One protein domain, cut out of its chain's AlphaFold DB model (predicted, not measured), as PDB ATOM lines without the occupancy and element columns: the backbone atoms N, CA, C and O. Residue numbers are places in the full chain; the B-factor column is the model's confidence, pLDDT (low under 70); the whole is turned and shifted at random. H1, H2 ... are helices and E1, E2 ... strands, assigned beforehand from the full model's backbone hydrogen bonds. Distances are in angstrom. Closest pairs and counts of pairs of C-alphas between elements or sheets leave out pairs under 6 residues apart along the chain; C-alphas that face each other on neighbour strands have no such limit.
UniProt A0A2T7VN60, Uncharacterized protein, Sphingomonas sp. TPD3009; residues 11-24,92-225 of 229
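What this domain is: This is residues 11 to 24 and 92 to 225 of the 229 residues of an uncharacterized protein of Sphingomonas sp. TPD3009 (UniProt A0A2T7VN60). A small twisted sheet of four short parallel strands runs through the middle, the hairpin of E3 and E4 stands beside its edge strand E5, and H5 packs on it, while H2 and H3, packed together, graze it. The long helix H4 lies off to one side between two long links, and loops make up much of the rest. The printed part has 148 residues with five named helices and six named strands, in the order E1 H1 H2 E2 H3 E3 E4 E5 H4 H5 E6. The four-strand sheet has the order E5 E2 E1 E6, and E3 and E4 are antiparallel; the class is mixed, helices and strands, though under half of the residues are in named elements. The whole is compact, with a radius of gyration of the C-alphas of 15.1 A and spans of 48 by 34 by 28 A.

Where its parts are: E1, residues 11 to 13, begins at C-alpha 11 (48.299, 36.085, 16.897). H1 is residues 16 to 19, and H2, residues 94 to 105, is 16.4 A long. E2 is residues 110 to 112, H3 118 to 123, E3 126 to 128, E4 144 to 146 and E5 159 to 161. H4, residues 176 to 191, is 22.2 A long and begins at C-alpha 176 (39.796, 13.776, 20.194). H5, residues 212 to 218, is 10.1 A long, and E6, residues 221 to 224, ends at C-alpha 224 (51.682, 32.102, 22.853).

How they stand to each other: In the sheet, N 160 and O 110 of E5 and E2 are 2.8 A apart, N 111 and O 11 of E2 and E1 2.7 A, and N 12 and O 222 of E1 and E6 2.8 A, each within hydrogen-bond range. E5, H4, H5 and E6 make a split strand-helix-strand unit, two parallel strands with E2 and E1 between them in the sheet, and its crossover is right-handed. H5 is on the sheet at a height of 9.6 A, over E1 and only just over E2, on which 3 of its 7 C-alphas fall; it runs slantwise to the strands, at 48 degrees to E1 on the local plane. H2 only grazes the sheet with residues 99 to 104, and H3 with residues 119 to 123. H2 and H3 touch at a steep tilt of 49 degrees, the same way, closest at the C-alphas of His 97 and Ala 122, 4.8 A. In the hairpin E3 and E4, N 128 and O 144 are 2.8 A apart, within hydrogen-bond range. The closest C-alphas of E4 and E5, those of Arg 144 and Trp 160, are 4.8 A apart. H1 and H2 are close but not clearly touching, closest at the C-alphas of Ile 17 and His 96, 7.4 A. H4 is not on the sheet and touches no helix; it is apart from H5, but only just, at 8.2 A. Every O i to N i+4 pair is within hydrogen-bond range in H2, H3 and H5, and 11 of 12 in H4; H1 is too short for such a pair.

The domain as a whole: The C-alphas of Gly 23 and Glu 194, the two farthest apart, are 50.2 A apart. Residues 25 to 91 are cut out, and C-alphas 24 and 92 stand 14.1 A apart across the cut. The links E3 to E4, E4 to E5, E5 to H4 and H4 to H5 are long. The mean pLDDT of the printed part is 88.1; residue 23 and residues 192 to 203 are under 70.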
ATOM      1  N   LEU A  11      48.085  36.657  15.566       96.94
ATOM      2  CA  LEU A  11      48.299  36.085  16.897       96.94
ATOM      3  C   LEU A  11      47.576  34.749  17.020       96.94
ATOM      4  O   LEU A  11      46.429  34.632  16.605       96.94
ATOM      5  N   VAL A  12      48.205  33.768  17.662       97.69
ATOM      6  CA  VAL A  12      47.539  32.551  18.136       97.69
ATOM      7  C   VAL A  12      47.658  32.502  19.652       97.69
ATOM      8  O   VAL A  12      48.757  32.372  20.192       97.69
ATOM      9  N   ILE A  13      46.523  32.623  20.338       96.81
ATOM     10  CA  ILE A  13      46.454  32.808  21.788       96.81
ATOM     11  C   ILE A  13      45.713  31.637  22.436       96.81
ATOM     12  O   ILE A  13      44.560  31.375  22.096       96.81
ATOM     13  N   GLY A  14      46.350  30.960  23.394       94.12
ATOM     14  CA  GLY A  14      45.714  29.884  24.167       94.12
ATOM     15  C   GLY A  14      45.406  30.200  25.629       94.12
ATOM     16  O   GLY A  14      45.751  31.261  26.142       94.12
ATOM     17  N   ASN A  15      44.816  29.226  26.331       90.88
ATOM     18  CA  ASN A  15      44.260  29.398  27.682       90.88
ATOM     19  C   ASN A  15      45.280  29.789  28.769       90.88
ATOM     20  O   ASN A  15      44.903  30.244  29.844       90.88
ATOM     21  N   GLY A  16      46.582  29.673  28.510       91.06
ATOM     22  CA  GLY A  16      47.638  30.121  29.418       91.06
ATOM     23  C   GLY A  16      47.514  31.599  29.800       91.06
ATOM     24  O   GLY A  16      47.844  31.960  30.931       91.06
ATOM     25  N   ILE A  17      46.965  32.445  28.919       91.44
ATOM     26  CA  ILE A  17      46.669  33.841  29.275       91.44
ATOM     27  C   ILE A  17      45.572  33.954  30.340       91.44
ATOM     28  O   ILE A  17      45.688  34.803  31.215       91.44
ATOM     29  N   ASN A  18      44.572  33.073  30.350       90.75
ATOM     30  CA  ASN A  18      43.519  33.089  31.364       90.75
ATOM     31  C   ASN A  18      44.031  32.620  32.726       90.75
ATOM     32  O   ASN A  18      43.570  33.094  33.759       90.75
ATOM     33  N   ILE A  19      44.997  31.699  32.738       88.12
ATOM     34  CA  ILE A  19      45.615  31.197  33.969       88.12
ATOM     35  C   ILE A  19      46.492  32.287  34.602       88.12
ATOM     36  O   ILE A  19      46.498  32.454  35.829       88.12
ATOM     37  N   HIS A  20      47.212  33.046  33.771       86.19
ATOM     38  CA  HIS A  20      48.069  34.137  34.214       86.19
ATOM     39  C   HIS A  20      47.259  35.215  34.956       86.19
ATOM     40  O   HIS A  20      46.268  35.731  34.455       86.19
ATOM     41  N   GLY A  21      47.661  35.551  36.183       77.56
ATOM     42  CA  GLY A  21      46.976  36.550  37.015       77.56
ATOM     43  C   GLY A  21      45.651  36.095  37.651       77.56
ATOM     44  O   GLY A  21      45.210  36.716  38.616       77.56
ATOM     45  N   ALA A  22      45.039  34.994  37.197       76.00
ATOM     46  CA  ALA A  22      43.788  34.474  37.765       76.00
ATOM     47  C   ALA A  22      43.983  33.428  38.877       76.00
ATOM     48  O   ALA A  22      42.992  32.994  39.467       76.00
ATOM     49  N   GLY A  23      45.219  33.001  39.164       69.38
ATOM     50  CA  GLY A  23      45.504  32.002  40.203       69.38
ATOM     51  C   GLY A  23      44.863  30.641  39.908       69.38
ATOM     52  O   GLY A  23      44.289  30.025  40.800       69.38
ATOM     53  N   ASN A  24      44.899  30.208  38.643       71.75
ATOM     54  CA  ASN A  24      44.297  28.956  38.158       71.75
ATOM     55  C   ASN A  24      42.754  28.880  38.245       71.75
ATOM     56  O   ASN A  24      42.171  27.819  38.030       71.75
ATOM     57  N   PRO A  92      37.685  39.639  31.719       95.50
ATOM     58  CA  PRO A  92      38.983  40.086  31.261       95.50
ATOM     59  C   PRO A  92      39.834  40.689  32.378       95.50
ATOM     60  O   PRO A  92      39.380  41.404  33.265       95.50
ATOM     61  N   LEU A  93      41.129  40.389  32.300       94.25
ATOM     62  CA  LEU A  93      42.161  40.879  33.196       94.25
ATOM     63  C   LEU A  93      43.010  41.923  32.474       94.25
ATOM     64  O   LEU A  93      42.972  42.065  31.248       94.25
ATOM     65  N   ARG A  94      43.839  42.645  33.234       95.19
ATOM     66  CA  ARG A  94      44.660  43.745  32.708       95.19
ATOM     67  C   ARG A  94      45.502  43.341  31.494       95.19
ATOM     68  O   ARG A  94      45.607  44.114  30.547       95.19
ATOM     69  N   HIS A  95      46.119  42.160  31.502       94.88
ATOM     70  CA  HIS A  95      46.926  41.700  30.369       94.88
ATOM     71  C   HIS A  95      46.077  41.352  29.146       94.88
ATOM     72  O   HIS A  95      46.536  41.625  28.042       94.88
ATOM     73  N   HIS A  96      44.844  40.852  29.309       97.19
ATOM     74  CA  HIS A  96      43.918  40.656  28.186       97.19
ATOM     75  C   HIS A  96      43.671  41.984  27.466       97.19
ATOM     76  O   HIS A  96      43.889  42.069  26.260       97.19
ATOM     77  N   HIS A  97      43.352  43.047  28.213       97.94
ATOM     78  CA  HIS A  97      43.198  44.385  27.639       97.94
ATOM     79  C   HIS A  97      44.480  44.886  26.975       97.94
ATOM     80  O   HIS A  97      44.425  45.432  25.881       97.94
ATOM     81  N   THR A  98      45.650  44.701  27.592       97.12
ATOM     82  CA  THR A  98      46.924  45.130  26.991       97.12
ATOM     83  C   THR A  98      47.179  44.447  25.644       97.12
ATOM     84  O   THR A  98      47.523  45.124  24.676       97.12
ATOM     85  N   ILE A  99      46.997  43.125  25.575       96.94
ATOM     86  CA  ILE A  99      47.227  42.337  24.357       96.94
ATOM     87  C   ILE A  99      46.203  42.722  23.284       96.94
ATOM     88  O   ILE A  99      46.580  42.996  22.146       96.94
ATOM     89  N   MET A 100      44.920  42.797  23.642       98.00
ATOM     90  CA  MET A 100      43.852  43.110  22.690       98.00
ATOM     91  C   MET A 100      43.905  44.553  22.198       98.00
ATOM     92  O   MET A 100      43.784  44.783  21.001       98.00
ATOM     93  N   ASN A 101      44.211  45.525  23.060       97.31
ATOM     94  CA  ASN A 101      44.424  46.909  22.632       97.31
ATOM     95  C   ASN A 101      45.605  47.039  21.665       97.31
ATOM     96  O   ASN A 101      45.576  47.881  20.768       97.31
ATOM     97  N   TRP A 102      46.658  46.235  21.845       95.94
ATOM     98  CA  TRP A 102      47.758  46.182  20.888       95.94
ATOM     99  C   TRP A 102      47.288  45.607  19.545       95.94
ATOM    100  O   TRP A 102      47.537  46.231  18.517       95.94
ATOM    101  N   ALA A 103      46.557  44.488  19.554       96.06
ATOM    102  CA  ALA A 103      46.057  43.856  18.334       96.06
ATOM    103  C   ALA A 103      45.083  44.764  17.562       96.06
ATOM    104  O   ALA A 103      45.249  44.942  16.360       96.06
ATOM    105  N   VAL A 104      44.143  45.418  18.256       95.88
ATOM    106  CA  VAL A 104      43.217  46.402  17.669       95.88
ATOM    107  C   VAL A 104      43.980  47.574  17.054       95.88
ATOM    108  O   VAL A 104      43.726  47.945  15.912       95.88
ATOM    109  N   ARG A 105      44.940  48.160  17.788       94.06
ATOM    110  CA  ARG A 105      45.720  49.319  17.315       94.06
ATOM    111  C   ARG A 105      46.518  49.014  16.048       94.06
ATOM    112  O   ARG A 105      46.738  49.918  15.249       94.06
ATOM    113  N   HIS A 106      46.990  47.781  15.912       92.50
ATOM    114  CA  HIS A 106      47.822  47.344  14.796       92.50
ATOM    115  C   HIS A 106      47.050  46.561  13.729       92.50
ATOM    116  O   HIS A 106      47.671  46.043  12.814       92.50
ATOM    117  N   ASP A 107      45.721  46.493  13.834       93.50
ATOM    118  CA  ASP A 107      44.852  45.790  12.887       93.50
ATOM    119  C   ASP A 107      45.209  44.300  12.687       93.50
ATOM    120  O   ASP A 107      45.064  43.734  11.607       93.50
ATOM    121  N   VAL A 108      45.695  43.658  13.755       94.56
ATOM    122  CA  VAL A 108      46.251  42.301  13.718       94.56
ATOM    123  C   VAL A 108      45.160  41.254  13.966       94.56
ATOM    124  O   VAL A 108      44.522  41.289  15.022       94.56
ATOM    125  N   PRO A 109      44.965  40.264  13.078       96.69
ATOM    126  CA  PRO A 109      44.025  39.179  13.325       96.69
ATOM    127  C   PRO A 109      44.466  38.293  14.499       96.69
ATOM    128  O   PRO A 109      45.649  37.990  14.686       96.69
ATOM    129  N   VAL A 110      43.491  37.837  15.285       97.94
ATOM    130  CA  VAL A 110      43.692  36.996  16.467       97.94
ATOM    131  C   VAL A 110      42.952  35.677  16.293       97.94
ATOM    132  O   VAL A 110      41.735  35.626  16.142       97.94
ATOM    133  N   LEU A 111      43.690  34.584  16.374       98.06
ATOM    134  CA  LEU A 111      43.171  33.234  16.487       98.06
ATOM    135  C   LEU A 111      43.277  32.807  17.944       98.06
ATOM    136  O   LEU A 111      44.321  32.980  18.573       98.06
ATOM    137  N   THR A 112      42.224  32.223  18.499       96.88
ATOM    138  CA  THR A 112      42.278  31.698  19.859       96.88
ATOM    139  C   THR A 112      41.790  30.266  19.947       96.88
ATOM    140  O   THR A 112      40.802  29.884  19.317       96.88
ATOM    141  N   THR A 113      42.507  29.461  20.733       93.19
ATOM    142  CA  THR A 113      42.055  28.119  21.121       93.19
ATOM    143  C   THR A 113      41.025  28.175  22.245       93.19
ATOM    144  O   THR A 113      40.389  27.163  22.522       93.19
ATOM    145  N   ASN A 114      40.845  29.345  22.857       93.69
ATOM    146  CA  ASN A 114      39.871  29.608  23.900       93.69
ATOM    147  C   ASN A 114      38.429  29.518  23.393       93.69
ATOM    148  O   ASN A 114      38.157  29.761  22.216       93.69
ATOM    149  N   PHE A 115      37.494  29.203  24.287       94.12
ATOM    150  CA  PHE A 115      36.081  29.021  23.937       94.12
ATOM    151  C   PHE A 115      35.203  30.178  24.428       94.12
ATOM    152  O   PHE A 115      34.193  30.510  23.808       94.12
ATOM    153  N   GLU A 116      35.569  30.749  25.567       94.00
ATOM    154  CA  GLU A 116      34.970  31.907  26.212       94.00
ATOM    155  C   GLU A 116      35.267  33.215  25.470       94.00
ATOM    156  O   GLU A 116      36.134  33.275  24.607       94.00
ATOM    157  N   GLU A 117      34.569  34.290  25.837       95.12
ATOM    158  CA  GLU A 117      34.588  35.564  25.101       95.12
ATOM    159  C   GLU A 117      35.509  36.622  25.731       95.12
ATOM    160  O   GLU A 117      35.514  37.770  25.308       95.12
ATOM    161  N   VAL A 118      36.363  36.222  26.678       96.00
ATOM    162  CA  VAL A 118      37.239  37.114  27.458       96.00
ATOM    163  C   VAL A 118      38.094  38.039  26.584       96.00
ATOM    164  O   VAL A 118      38.273  39.212  26.910       96.00
ATOM    165  N   LEU A 119      38.641  37.531  25.476       97.56
ATOM    166  CA  LEU A 119      39.420  38.347  24.540       97.56
ATOM    167  C   LEU A 119      38.547  39.369  23.802       97.56
ATOM    168  O   LEU A 119      38.956  40.515  23.630       97.56
ATOM    169  N   SER A 120      37.344  38.967  23.401       97.31
ATOM    170  CA  SER A 120      36.377  39.823  22.714       97.31
ATOM    171  C   SER A 120      35.865  40.932  23.627       97.31
ATOM    172  O   SER A 120      35.840  42.093  23.220       97.31
ATOM    173  N   ASP A 121      35.570  40.598  24.883       97.00
ATOM    174  CA  ASP A 121      35.184  41.560  25.917       97.00
ATOM    175  C   ASP A 121      36.331  42.540  26.201       97.00
ATOM    176  O   ASP A 121      36.126  43.752  26.278       97.00
ATOM    177  N   ALA A 122      37.572  42.041  26.285       97.69
ATOM    178  CA  ALA A 122      38.751  42.880  26.493       97.69
ATOM    179  C   ALA A 122      39.012  43.868  25.343       97.69
ATOM    180  O   ALA A 122      39.582  44.936  25.583       97.69
ATOM    181  N   ALA A 123      38.631  43.492  24.119       97.75
ATOM    182  CA  ALA A 123      38.767  44.283  22.899       97.75
ATOM    183  C   ALA A 123      37.565  45.212  22.626       97.75
ATOM    184  O   ALA A 123      37.655  46.078  21.753       97.75
ATOM    185  N   GLY A 124      36.452  45.037  23.351       97.00
ATOM    186  CA  GLY A 124      35.200  45.753  23.101       97.00
ATOM    187  C   GLY A 124      34.573  45.403  21.749       97.00
ATOM    188  O   GLY A 124      34.096  46.293  21.050       97.00
ATOM    189  N   CYS A 125      34.640  44.131  21.351       97.44
ATOM    190  CA  CYS A 125      34.145  43.660  20.060       97.44
ATOM    191  C   CYS A 125      32.695  43.188  20.096       97.44
ATOM    192  O   CYS A 125      32.264  42.550  21.054       97.44
ATOM    193  N   ASP A 126      32.018  43.325  18.958       96.25
ATOM    194  CA  ASP A 126      30.732  42.683  18.716       96.25
ATOM    195  C   ASP A 126      30.895  41.354  17.979       96.25
ATOM    196  O   ASP A 126      31.828  41.139  17.200       96.25
ATOM    197  N   PHE A 127      29.944  40.450  18.209       96.56
ATOM    198  CA  PHE A 127      29.869  39.190  17.482       96.56
ATOM    199  C   PHE A 127      29.371  39.409  16.047       96.56
ATOM    200  O   PHE A 127      28.279  39.930  15.822       96.56
ATOM    201  N   ILE A 128      30.134  38.917  15.074       94.25
ATOM    202  CA  ILE A 128      29.833  39.003  13.647       94.25
ATOM    203  C   ILE A 128      29.641  37.597  13.079       94.25
ATOM    204  O   ILE A 128      30.565  36.777  13.037       94.25
ATOM    205  N   LYS A 129      28.435  37.352  12.557       93.19
ATOM    206  CA  LYS A 129      28.114  36.218  11.685       93.19
ATOM    207  C   LYS A 129      27.840  36.752  10.274       93.19
ATOM    208  O   LYS A 129      26.774  37.334  10.081       93.19
ATOM    209  N   PRO A 130      28.752  36.559   9.307       88.81
ATOM    210  CA  PRO A 130      28.538  37.018   7.935       88.81
ATOM    211  C   PRO A 130      27.296  36.341   7.323       88.81
ATOM    212  O   PRO A 130      27.270  35.108   7.263       88.81
ATOM    213  N   PRO A 131      26.251  37.091   6.926       83.00
ATOM    214  CA  PRO A 131      24.985  36.509   6.468       83.00
ATOM    215  C   PRO A 131      25.095  35.784   5.121       83.00
ATOM    216  O   PRO A 131      24.344  34.848   4.866       83.00
ATOM    217  N   GLU A 132      26.035  36.189   4.274       84.88
ATOM    218  CA  GLU A 132      26.250  35.649   2.930       84.88
ATOM    219  C   GLU A 132      27.101  34.369   2.892       84.88
ATOM    220  O   GLU A 132      27.289  33.790   1.821       84.88
ATOM    221  N   LEU A 133      27.627  33.913   4.034       84.00
ATOM    222  CA  LEU A 133      28.478  32.724   4.101       84.00
ATOM    223  C   LEU A 133      27.721  31.494   4.615       84.00
ATOM    224  O   LEU A 133      26.934  31.602   5.561       84.00
ATOM    225  N   PRO A 134      28.010  30.292   4.073       80.00
ATOM    226  CA  PRO A 134      27.511  29.048   4.637       80.00
ATOM    227  C   PRO A 134      27.867  28.938   6.121       80.00
ATOM    228  O   PRO A 134      29.024  29.091   6.517       80.00
ATOM    229  N   PHE A 135      26.866  28.635   6.943       89.06
ATOM    230  CA  PHE A 135      27.005  28.587   8.392       89.06
ATOM    231  C   PHE A 135      26.507  27.255   8.947       89.06
ATOM    232  O   PHE A 135      25.427  26.781   8.596       89.06
ATOM    233  N   THR A 136      27.275  26.685   9.874       90.56
ATOM    234  CA  THR A 136      26.777  25.669  10.801       90.56
ATOM    235  C   THR A 136      27.265  25.994  12.206       90.56
ATOM    236  O   THR A 136      28.395  26.441  12.399       90.56
ATOM    237  N   ASP A 137      26.434  25.717  13.204       90.56
ATOM    238  CA  ASP A 137      26.796  25.843  14.619       90.56
ATOM    239  C   ASP A 137      27.830  24.794  15.071       90.56
ATOM    240  O   ASP A 137      28.411  24.913  16.145       90.56
ATOM    241  N   PHE A 138      28.103  23.781  14.246       90.00
ATOM    242  CA  PHE A 138      29.229  22.867  14.421       90.00
ATOM    243  C   PHE A 138      30.557  23.483  13.980       90.00
ATOM    244  O   PHE A 138      31.583  23.208  14.591       90.00
ATOM    245  N   TYR A 139      30.562  24.274  12.909       91.56
ATOM    246  CA  TYR A 139      31.774  24.824  12.308       91.56
ATOM    247  C   TYR A 139      31.571  26.310  11.991       91.56
ATOM    248  O   TYR A 139      31.511  26.683  10.815       91.56
ATOM    249  N   PRO A 140      31.477  27.178  13.018       94.38
ATOM    250  CA  PRO A 140      31.255  28.615  12.856       94.38
ATOM    251  C   PRO A 140      32.541  29.335  12.402       94.38
ATOM    252  O   PRO A 140      32.920  30.361  12.949       94.38
ATOM    253  N   TRP A 141      33.262  28.780  11.426       93.88
ATOM    254  CA  TRP A 141      34.637  29.167  11.086       93.88
ATOM    255  C   TRP A 141      34.757  30.552  10.430       93.88
ATOM    256  O   TRP A 141      35.838  31.141  10.442       93.88
ATOM    257  N   SER A 142      33.662  31.072   9.874       93.00
ATOM    258  CA  SER A 142      33.552  32.447   9.364       93.00
ATOM    259  C   SER A 142      33.124  33.460  10.430       93.00
ATOM    260  O   SER A 142      33.261  34.668  10.226       93.00
ATOM    261  N   CYS A 143      32.586  32.984  11.558       95.25
ATOM    262  CA  CYS A 143      32.160  33.846  12.649       95.25
ATOM    263  C   CYS A 143      33.379  34.379  13.397       95.25
ATOM    264  O   CYS A 143      34.369  33.669  13.585       95.25
ATOM    265  N   ARG A 144      33.279  35.626  13.848       95.81
ATOM    266  CA  ARG A 144      34.359  36.324  14.546       95.81
ATOM    267  C   ARG A 144      33.808  37.389  15.470       95.81
ATOM    268  O   ARG A 144      32.653  37.779  15.332       95.81
ATOM    269  N   PHE A 145      34.654  37.899  16.345       97.56
ATOM    270  CA  PHE A 145      34.400  39.146  17.050       97.56
ATOM    271  C   PHE A 145      35.247  40.250  16.433       97.56
ATOM    272  O   PHE A 145      36.435  40.041  16.199       97.56
ATOM    273  N   ALA A 146      34.650  41.394  16.116       96.44
ATOM    274  CA  ALA A 146      35.389  42.541  15.601       96.44
ATOM    275  C   ALA A 146      34.621  43.846  15.824       96.44
ATOM    276  O   ALA A 146      33.410  43.842  16.030       96.44
ATOM    277  N   ASN A 147      35.328  44.971  15.712       92.69
ATOM    278  CA  ASN A 147      34.742  46.310  15.862       92.69
ATOM    279  C   ASN A 147      34.207  46.860  14.526       92.69
ATOM    280  O   ASN A 147      33.588  47.919  14.487       92.69
ATOM    281  N   ARG A 148      34.489  46.171  13.412       88.25
ATOM    282  CA  ARG A 148      34.075  46.556  12.059       88.25
ATOM    283  C   ARG A 148      33.840  45.334  11.178       88.25
ATOM    284  O   ARG A 148      34.414  44.269  11.405       88.25
ATOM    285  N   LEU A 149      33.024  45.512  10.143       83.31
ATOM    286  CA  LEU A 149      32.876  44.546   9.059       83.31
ATOM    287  C   LEU A 149      34.035  44.693   8.069       83.31
ATOM    288  O   LEU A 149      34.490  45.799   7.790       83.31
ATOM    289  N   PHE A 150      34.508  43.563   7.560       85.06
ATOM    290  CA  PHE A 150      35.557  43.460   6.545       85.06
ATOM    291  C   PHE A 150      35.492  42.068   5.907       85.06
ATOM    292  O   PHE A 150      34.999  41.121   6.532       85.06
ATOM    293  N   ASP A 151      35.946  41.947   4.664       83.25
ATOM    294  CA  ASP A 151      35.788  40.709   3.895       83.25
ATOM    295  C   ASP A 151      36.994  39.785   3.970       83.25
ATOM    296  O   ASP A 151      36.812  38.569   4.061       83.25
ATOM    297  N   ASP A 152      38.198  40.356   3.955       89.25
ATOM    298  CA  ASP A 152      39.451  39.611   3.980       89.25
ATOM    299  C   ASP A 152      39.930  39.395   5.428       89.25
ATOM    300  O   ASP A 152      40.370  40.349   6.073       89.25
ATOM    301  N   PRO A 153      39.890  38.158   5.958       91.81
ATOM    302  CA  PRO A 153      40.314  37.869   7.324       91.81
ATOM    303  C   PRO A 153      41.814  38.129   7.568       91.81
ATOM    304  O   PRO A 153      42.221  38.236   8.722       91.81
ATOM    305  N   CYS A 154      42.629  38.243   6.516       91.50
ATOM    306  CA  CYS A 154      44.049  38.583   6.596       91.50
ATOM    307  C   CYS A 154      44.314  40.099   6.616       91.50
ATOM    308  O   CYS A 154      45.434  40.507   6.920       91.50
ATOM    309  N   ASN A 155      43.322  40.935   6.300       89.12
ATOM    310  CA  ASN A 155      43.471  42.388   6.201       89.12
ATOM    311  C   ASN A 155      42.485  43.100   7.134       89.12
ATOM    312  O   ASN A 155      41.612  43.864   6.710       89.12
ATOM    313  N   GLY A 156      42.580  42.768   8.418       89.81
ATOM    314  CA  GLY A 156      41.757  43.375   9.443       89.81
ATOM    315  C   GLY A 156      41.864  42.677  10.789       89.81
ATOM    316  O   GLY A 156      42.074  41.466  10.889       89.81
ATOM    317  N   PHE A 157      41.627  43.448  11.840       95.44
ATOM    318  CA  PHE A 157      41.457  42.935  13.183       95.44
ATOM    319  C   PHE A 157      40.133  42.182  13.322       95.44
ATOM    320  O   PHE A 157      39.044  42.715  13.089       95.44
ATOM    321  N   GLY A 158      40.237  40.953  13.808       97.12
ATOM    322  CA  GLY A 158      39.124  40.155  14.297       97.12
ATOM    323  C   GLY A 158      39.631  39.048  15.211       97.12
ATOM    324  O   GLY A 158      40.819  38.726  15.212       97.12
ATOM    325  N   ILE A 159      38.728  38.468  15.992       98.31
ATOM    326  CA  ILE A 159      39.016  37.362  16.902       98.31
ATOM    327  C   ILE A 159      38.228  36.141  16.437       98.31
ATOM    328  O   ILE A 159      36.994  36.152  16.424       98.31
ATOM    329  N   TRP A 160      38.939  35.081  16.064       97.50
ATOM    330  CA  TRP A 160      38.361  33.812  15.637       97.50
ATOM    331  C   TRP A 160      38.667  32.703  16.637       97.50
ATOM    332  O   TRP A 160      39.813  32.490  17.030       97.50
ATOM    333  N   HIS A 161      37.639  31.938  16.986       96.50
ATOM    334  CA  HIS A 161      37.747  30.807  17.902       96.50
ATOM    335  C   HIS A 161      37.943  29.503  17.125       96.50
ATOM    336  O   HIS A 161      36.980  28.900  16.640       96.50
ATOM    337  N   ILE A 162      39.193  29.061  16.991       93.94
ATOM    338  CA  ILE A 162      39.552  27.945  16.099       93.94
ATOM    339  C   ILE A 162      39.112  26.581  16.649       93.94
ATOM    340  O   ILE A 162      38.828  25.665  15.879       93.94
ATOM    341  N   ASN A 163      38.961  26.473  17.973       91.31
ATOM    342  CA  ASN A 163      38.442  25.277  18.643       91.31
ATOM    343  C   ASN A 163      36.918  25.316  18.858       91.31
ATOM    344  O   ASN A 163      36.355  24.395  19.447       91.31
ATOM    345  N   GLY A 164      36.235  26.347  18.358       92.25
ATOM    346  CA  GLY A 164      34.823  26.603  18.634       92.25
ATOM    347  C   GLY A 164      34.623  27.649  19.726       92.25
ATOM    348  O   GLY A 164      35.551  28.016  20.434       92.25
ATOM    349  N   MET A 165      33.395  28.143  19.851       93.69
ATOM    350  CA  MET A 165      33.039  29.253  20.739       93.69
ATOM    351  C   MET A 165      31.829  28.906  21.597       93.69
ATOM    352  O   MET A 165      30.905  28.233  21.136       93.69
ATOM    353  N   ARG A 166      31.801  29.429  22.825       92.88
ATOM    354  CA  ARG A 166      30.742  29.206  23.821       92.88
ATOM    355  C   ARG A 166      29.341  29.483  23.268       92.88
ATOM    356  O   ARG A 166      28.418  28.721  23.547       92.88
ATOM    357  N   ARG A 167      29.194  30.512  22.420       92.50
ATOM    358  CA  ARG A 167      27.930  30.865  21.738       92.50
ATOM    359  C   ARG A 167      27.325  29.713  20.939       92.50
ATOM    360  O   ARG A 167      26.108  29.601  20.846       92.50
ATOM    361  N   TYR A 168      28.167  28.846  20.383       93.69
ATOM    362  CA  TYR A 168      27.746  27.664  19.647       93.69
ATOM    363  C   TYR A 168      28.291  26.429  20.340       93.69
ATOM    364  O   TYR A 168      29.317  25.878  19.950       93.69
ATOM    365  N   ARG A 169      27.576  25.952  21.358       90.75
ATOM    366  CA  ARG A 169      27.969  24.783  22.157       90.75
ATOM    367  C   ARG A 169      28.398  23.569  21.316       90.75
ATOM    368  O   ARG A 169      29.340  22.876  21.672       90.75
ATOM    369  N   ARG A 170      27.743  23.328  20.174       89.75
ATOM    370  CA  ARG A 170      28.053  22.213  19.251       89.75
ATOM    371  C   ARG A 170      29.372  22.387  18.487       89.75
ATOM    372  O   ARG A 170      29.862  21.423  17.894       89.75
ATOM    373  N   SER A 171      29.958  23.582  18.507       92.31
ATOM    374  CA  SER A 171      31.280  23.869  17.945       92.31
ATOM    375  C   SER A 171      32.425  23.513  18.886       92.31
ATOM    376  O   SER A 171      33.531  23.303  18.406       92.31
ATOM    377  N   ILE A 172      32.166  23.395  20.192       89.94
ATOM    378  CA  ILE A 172      33.186  23.178  21.221       89.94
ATOM    379  C   ILE A 172      33.923  21.850  20.989       89.94
ATOM    380  O   ILE A 172      33.310  20.777  20.954       89.94
ATOM    381  N   ARG A 173      35.246  21.915  20.814       89.50
ATOM    382  CA  ARG A 173      36.132  20.764  20.589       89.50
ATOM    383  C   ARG A 173      36.926  20.430  21.853       89.50
ATOM    384  O   ARG A 173      38.032  20.916  22.050       89.50
ATOM    385  N   LEU A 174      36.343  19.592  22.709       86.81
ATOM    386  CA  LEU A 174      36.978  19.145  23.959       86.81
ATOM    387  C   LEU A 174      37.549  17.731  23.889       86.81
ATOM    388  O   LEU A 174      38.353  17.394  24.737       86.81
ATOM    389  N   GLY A 175      37.162  16.933  22.894       87.12
ATOM    390  CA  GLY A 175      37.529  15.516  22.775       87.12
ATOM    391  C   GLY A 175      38.261  15.210  21.472       87.12
ATOM    392  O   GLY A 175      38.132  15.975  20.510       87.12
ATOM    393  N   LEU A 176      39.005  14.107  21.388       85.88
ATOM    394  CA  LEU A 176      39.796  13.776  20.194       85.88
ATOM    395  C   LEU A 176      38.911  13.564  18.961       85.88
ATOM    396  O   LEU A 176      39.205  14.095  17.886       85.88
ATOM    397  N   SER A 177      37.782  12.867  19.114       84.19
ATOM    398  CA  SER A 177      36.825  12.656  18.018       84.19
ATOM    399  C   SER A 177      36.270  13.976  17.473       84.19
ATOM    400  O   SER A 177      36.067  14.126  16.266       84.19
ATOM    401  N   HIS A 178      36.096  14.971  18.345       84.06
ATOM    402  CA  HIS A 178      35.680  16.307  17.944       84.06
ATOM    403  C   HIS A 178      36.725  16.977  17.034       84.06
ATOM    404  O   HIS A 178      36.370  17.522  15.984       84.06
ATOM    405  N   TYR A 179      38.010  16.914  17.399       84.56
ATOM    406  CA  TYR A 179      39.099  17.447  16.572       84.56
ATOM    407  C   TYR A 179      39.217  16.719  15.231       84.56
ATOM    408  O   TYR A 179      39.370  17.372  14.195       84.56
ATOM    409  N   MET A 180      39.071  15.390  15.214       83.81
ATOM    410  CA  MET A 180      39.087  14.605  13.974       83.81
ATOM    411  C   MET A 180      37.989  15.041  12.994       83.81
ATOM    412  O   MET A 180      38.257  15.152  11.797       83.81
ATOM    413  N   GLY A 181      36.788  15.369  13.484       85.38
ATOM    414  CA  GLY A 181      35.716  15.925  12.650       85.38
ATOM    415  C   GLY A 181      36.099  17.257  11.990       85.38
ATOM    416  O   GLY A 181      35.876  17.451  10.791       85.38
ATOM    417  N   SER A 182      36.755  18.153  12.737       85.25
ATOM    418  CA  SER A 182      37.285  19.415  12.197       85.25
ATOM    419  C   SER A 182      38.363  19.180  11.136       85.25
ATOM    420  O   SER A 182      38.318  19.804  10.075       85.25
ATOM    421  N   VAL A 183      39.287  18.242  11.371       85.44
ATOM    422  CA  VAL A 183      40.325  17.870  10.396       85.44
ATOM    423  C   VAL A 183      39.698  17.299   9.128       85.44
ATOM    424  O   VAL A 183      40.060  17.709   8.028       85.44
ATOM    425  N   GLN A 184      38.721  16.397   9.254       86.19
ATOM    426  CA  GLN A 184      38.029  15.812   8.108       86.19
ATOM    427  C   GLN A 184      37.327  16.883   7.268       86.19
ATOM    428  O   GLN A 184      37.420  16.853   6.041       86.19
ATOM    429  N   ARG A 185      36.677  17.864   7.909       86.31
ATOM    430  CA  ARG A 185      36.072  19.002   7.210       86.31
ATOM    431  C   ARG A 185      37.122  19.849   6.494       86.31
ATOM    432  O   ARG A 185      36.975  20.079   5.297       86.31
ATOM    433  N   ALA A 186      38.191  20.254   7.180       85.31
ATOM    434  CA  ALA A 186      39.258  21.058   6.579       85.31
ATOM    435  C   ALA A 186      39.901  20.328   5.389       85.31
ATOM    436  O   ALA A 186      40.112  20.920   4.334       85.31
ATOM    437  N   ARG A 187      40.110  19.012   5.508       83.44
ATOM    438  CA  ARG A 187      40.648  18.157   4.444       83.44
ATOM    439  C   ARG A 187      39.832  18.249   3.150       83.44
ATOM    440  O   ARG A 187      40.418  18.210   2.072       83.44
ATOM    441  N   THR A 188      38.506  18.396   3.232       82.50
ATOM    442  CA  THR A 188      37.677  18.556   2.023       82.50
ATOM    443  C   THR A 188      37.989  19.836   1.255       82.50
ATOM    444  O   THR A 188      37.954  19.799   0.032       82.50
ATOM    445  N   TRP A 189      38.372  20.918   1.935       79.50
ATOM    446  CA  TRP A 189      38.813  22.159   1.290       79.50
ATOM    447  C   TRP A 189      40.266  22.088   0.819       79.50
ATOM    448  O   TRP A 189      40.618  22.659  -0.206       79.50
ATOM    449  N   LEU A 190      41.115  21.349   1.536       74.62
ATOM    450  CA  LEU A 190      42.534  21.221   1.197       74.62
ATOM    451  C   LEU A 190      42.797  20.344  -0.035       74.62
ATOM    452  O   LEU A 190      43.833  20.511  -0.669       74.62
ATOM    453  N   HIS A 191      41.907  19.400  -0.360       70.12
ATOM    454  CA  HIS A 191      42.166  18.379  -1.387       70.12
ATOM    455  C   HIS A 191      41.139  18.309  -2.526       70.12
ATOM    456  O   HIS A 191      41.311  17.488  -3.426       70.12
ATOM    457  N   ARG A 192      40.069  19.115  -2.521       60.47
ATOM    458  CA  ARG A 192      39.111  19.139  -3.640       60.47
ATOM    459  C   ARG A 192      39.457  20.239  -4.646       60.47
ATOM    460  O   ARG A 192      39.455  21.410  -4.295       60.47
ATOM    461  N   GLY A 193      39.652  19.840  -5.906       55.47
ATOM    462  CA  GLY A 193      39.671  20.732  -7.074       55.47
ATOM    463  C   GLY A 193      41.024  21.363  -7.429       55.47
ATOM    464  O   GLY A 193      42.033  21.166  -6.749       55.47
ATOM    465  N   GLU A 194      41.020  22.125  -8.528       51.91
ATOM    466  CA  GLU A 194      42.164  22.910  -9.028       51.91
ATOM    467  C   GLU A 194      42.485  24.124  -8.126       51.91
ATOM    468  O   GLU A 194      43.631  24.564  -8.078       51.91
ATOM    469  N   ALA A 195      41.506  24.587  -7.336       54.34
ATOM    470  CA  ALA A 195      41.601  25.664  -6.340       54.34
ATOM    471  C   ALA A 195      41.948  25.159  -4.920       54.34
ATOM    472  O   ALA A 195      41.457  25.666  -3.912       54.34
ATOM    473  N   ASN A 196      42.761  24.103  -4.819       61.28
ATOM    474  CA  ASN A 196      43.199  23.582  -3.524       61.28
ATOM    475  C   ASN A 196      44.145  24.579  -2.817       61.28
ATOM    476  O   ASN A 196      44.902  25.298  -3.463       61.28
ATOM    477  N   LEU A 197      44.127  24.629  -1.481       58.25
ATOM    478  CA  LEU A 197      44.865  25.640  -0.698       58.25
ATOM    479  C   LEU A 197      46.385  25.644  -0.944       58.25
ATOM    480  O   LEU A 197      47.043  26.667  -0.764       58.25
ATOM    481  N   PHE A 198      46.946  24.514  -1.376       61.09
ATOM    482  CA  PHE A 198      48.360  24.411  -1.735       61.09
ATOM    483  C   PHE A 198      48.689  25.148  -3.044       61.09
ATOM    484  O   PHE A 198      49.784  25.692  -3.160       61.09
ATOM    485  N   ASN A 199      47.727  25.242  -3.968       56.03
ATOM    486  CA  ASN A 199      47.810  26.024  -5.204       56.03
ATOM    487  C   ASN A 199      47.186  27.432  -5.076       56.03
ATOM    488  O   ASN A 199      47.466  28.299  -5.902       56.03
ATOM    489  N   ALA A 200      46.360  27.666  -4.049       54.38
ATOM    490  CA  ALA A 200      45.595  28.895  -3.812       54.38
ATOM    491  C   ALA A 200      46.141  29.769  -2.661       54.38
ATOM    492  O   ALA A 200      45.434  30.652  -2.172       54.38
ATOM    493  N   LYS A 201      47.394  29.568  -2.216       55.03
ATOM    494  CA  LYS A 201      48.056  30.540  -1.324       55.03
ATOM    495  C   LYS A 201      47.943  31.938  -1.940       55.03
ATOM    496  O   LYS A 201      48.260  32.127  -3.114       55.03
ATOM    497  N   ASN A 202      47.475  32.894  -1.148       61.38
ATOM    498  CA  ASN A 202      47.186  34.277  -1.523       61.38
ATOM    499  C   ASN A 202      46.051  34.475  -2.543       61.38
ATOM    500  O   ASN A 202      45.964  35.550  -3.137       61.38
ATOM    501  N   ARG A 203      45.172  33.485  -2.763       67.44
ATOM    502  CA  ARG A 203      43.974  33.674  -3.593       67.44
ATOM    503  C   ARG A 203      42.685  33.662  -2.761       67.44
ATOM    504  O   ARG A 203      42.527  32.803  -1.891       67.44
ATOM    505  N   PRO A 204      41.741  34.581  -3.031       70.44
ATOM    506  CA  PRO A 204      40.445  34.622  -2.355       70.44
ATOM    507  C   PRO A 204      39.423  33.618  -2.929       70.44
ATOM    508  O   PRO A 204      38.293  33.562  -2.453       70.44
ATOM    509  N   ASP A 205      39.785  32.833  -3.947       76.88
ATOM    510  CA  ASP A 205      38.888  31.985  -4.742       76.88
ATOM    511  C   ASP A 205      38.763  30.545  -4.213       76.88
ATOM    512  O   ASP A 205      38.798  29.577  -4.971       76.88
ATOM    513  N   TRP A 206      38.585  30.385  -2.898       82.56
ATOM    514  CA  TRP A 206      38.336  29.074  -2.290       82.56
ATOM    515  C   TRP A 206      37.365  29.161  -1.108       82.56
ATOM    516  O   TRP A 206      37.243  30.195  -0.448       82.56
ATOM    517  N   ASP A 207      36.696  28.048  -0.802       83.31
ATOM    518  CA  ASP A 207      35.585  27.986   0.165       83.31
ATOM    519  C   ASP A 207      35.930  28.511   1.571       83.31
ATOM    520  O   ASP A 207      35.056  28.983   2.301       83.31
ATOM    521  N   GLY A 208      37.198  28.420   1.978       86.69
ATOM    522  CA  GLY A 208      37.660  28.866   3.291       86.69
ATOM    523  C   GLY A 208      38.265  30.271   3.318       86.69
ATOM    524  O   GLY A 208      38.715  30.680   4.390       86.69
ATOM    525  N   ALA A 209      38.275  31.018   2.206       88.69
ATOM    526  CA  ALA A 209      38.952  32.317   2.084       88.69
ATOM    527  C   ALA A 209      38.495  33.358   3.113       88.69
ATOM    528  O   ALA A 209      39.282  34.187   3.551       88.69
ATOM    529  N   ARG A 210      37.235  33.279   3.553       90.81
ATOM    530  CA  ARG A 210      36.636  34.200   4.534       90.81
ATOM    531  C   ARG A 210      36.526  33.588   5.935       90.81
ATOM    532  O   ARG A 210      35.621  33.908   6.704       90.81
ATOM    533  N   THR A 211      37.425  32.660   6.260       92.44
ATOM    534  CA  THR A 211      37.478  31.956   7.552       92.44
ATOM    535  C   THR A 211      38.852  32.081   8.197       92.44
ATOM    536  O   THR A 211      39.832  32.429   7.537       92.44
ATOM    537  N   TRP A 212      38.957  31.709   9.474       93.94
ATOM    538  CA  TRP A 212      40.249  31.639  10.165       93.94
ATOM    539  C   TRP A 212      41.255  30.690   9.505       93.94
ATOM    540  O   TRP A 212      42.462  30.857   9.672       93.94
ATOM    541  N   VAL A 213      40.778  29.704   8.733       92.69
ATOM    542  CA  VAL A 213      41.658  28.796   7.995       92.69
ATOM    543  C   VAL A 213      42.481  29.593   6.985       92.69
ATOM    544  O   VAL A 213      43.652  29.300   6.799       92.69
ATOM    545  N   HIS A 214      41.935  30.654   6.386       91.50
ATOM    546  CA  HIS A 214      42.709  31.498   5.480       91.50
ATOM    547  C   HIS A 214      43.879  32.190   6.184       91.50
ATOM    548  O   HIS A 214      44.996  32.145   5.672       91.50
ATOM    549  N   ILE A 215      43.661  32.714   7.392       93.62
ATOM    550  CA  ILE A 215      44.708  33.342   8.212       93.62
ATOM    551  C   ILE A 215      45.841  32.345   8.479       93.62
ATOM    552  O   ILE A 215      47.002  32.647   8.217       93.62
ATOM    553  N   MET A 216      45.505  31.129   8.920       92.06
ATOM    554  CA  MET A 216      46.482  30.083   9.256       92.06
ATOM    555  C   MET A 216      47.471  29.753   8.131       92.06
ATOM    556  O   MET A 216      48.590  29.330   8.413       92.06
ATOM    557  N   PHE A 217      47.067  29.905   6.868       88.12
ATOM    558  CA  PHE A 217      47.897  29.554   5.714       88.12
ATOM    559  C   PHE A 217      48.523  30.758   4.996       88.12
ATOM    560  O   PHE A 217      49.414  30.545   4.171       88.12
ATOM    561  N   ASN A 218      48.078  31.984   5.295       89.62
ATOM    562  CA  ASN A 218      48.487  33.202   4.583       89.62
ATOM    563  C   ASN A 218      49.096  34.278   5.493       89.62
ATOM    564  O   ASN A 218      49.483  35.327   4.992       89.62
ATOM    565  N   LYS A 219      49.214  34.030   6.805       90.06
ATOM    566  CA  LYS A 219      49.878  34.933   7.752       90.06
ATOM    567  C   LYS A 219      50.958  34.212   8.565       90.06
ATOM    568  O   LYS A 219      50.702  33.118   9.074       90.06
ATOM    569  N   PRO A 220      52.146  34.812   8.748       93.19
ATOM    570  CA  PRO A 220      53.039  34.501   9.858       93.19
ATOM    571  C   PRO A 220      52.295  34.424  11.198       93.19
ATOM    572  O   PRO A 220      51.529  35.322  11.549       93.19
ATOM    573  N   LEU A 221      52.522  33.356  11.967       94.56
ATOM    574  CA  LEU A 221      51.823  33.118  13.232       94.56
ATOM    575  C   LEU A 221      52.743  33.377  14.425       94.56
ATOM    576  O   LEU A 221      53.762  32.704  14.589       94.56
ATOM    577  N   LEU A 222      52.344  34.295  15.304       95.00
ATOM    578  CA  LEU A 222      52.948  34.453  16.623       95.00
ATOM    579  C   LEU A 222      52.104  33.713  17.659       95.00
ATOM    580  O   LEU A 222      51.001  34.138  18.002       95.00
ATOM    581  N   ILE A 223      52.643  32.612  18.176       95.00
ATOM    582  CA  ILE A 223      51.918  31.685  19.044       95.00
ATOM    583  C   ILE A 223      52.359  31.856  20.499       95.00
ATOM    584  O   ILE A 223      53.549  31.774  20.801       95.00
ATOM    585  N   PHE A 224      51.409  32.052  21.416       93.81
ATOM    586  CA  PHE A 224      51.682  32.102  22.853       93.81
ATOM    587  C   PHE A 224      50.454  31.735  23.693       93.81
ATOM    588  O   PHE A 224      49.327  31.650  23.213       93.81
ATOM    589  N   GLY A 225      50.669  31.468  24.984       89.19
ATOM    590  CA  GLY A 225      49.588  31.070  25.888       89.19
ATOM    591  C   GLY A 225      49.026  29.669  25.616       89.19
ATOM    592  O   GLY A 225      48.052  29.282  26.244       89.19
TER     593      GLY A 225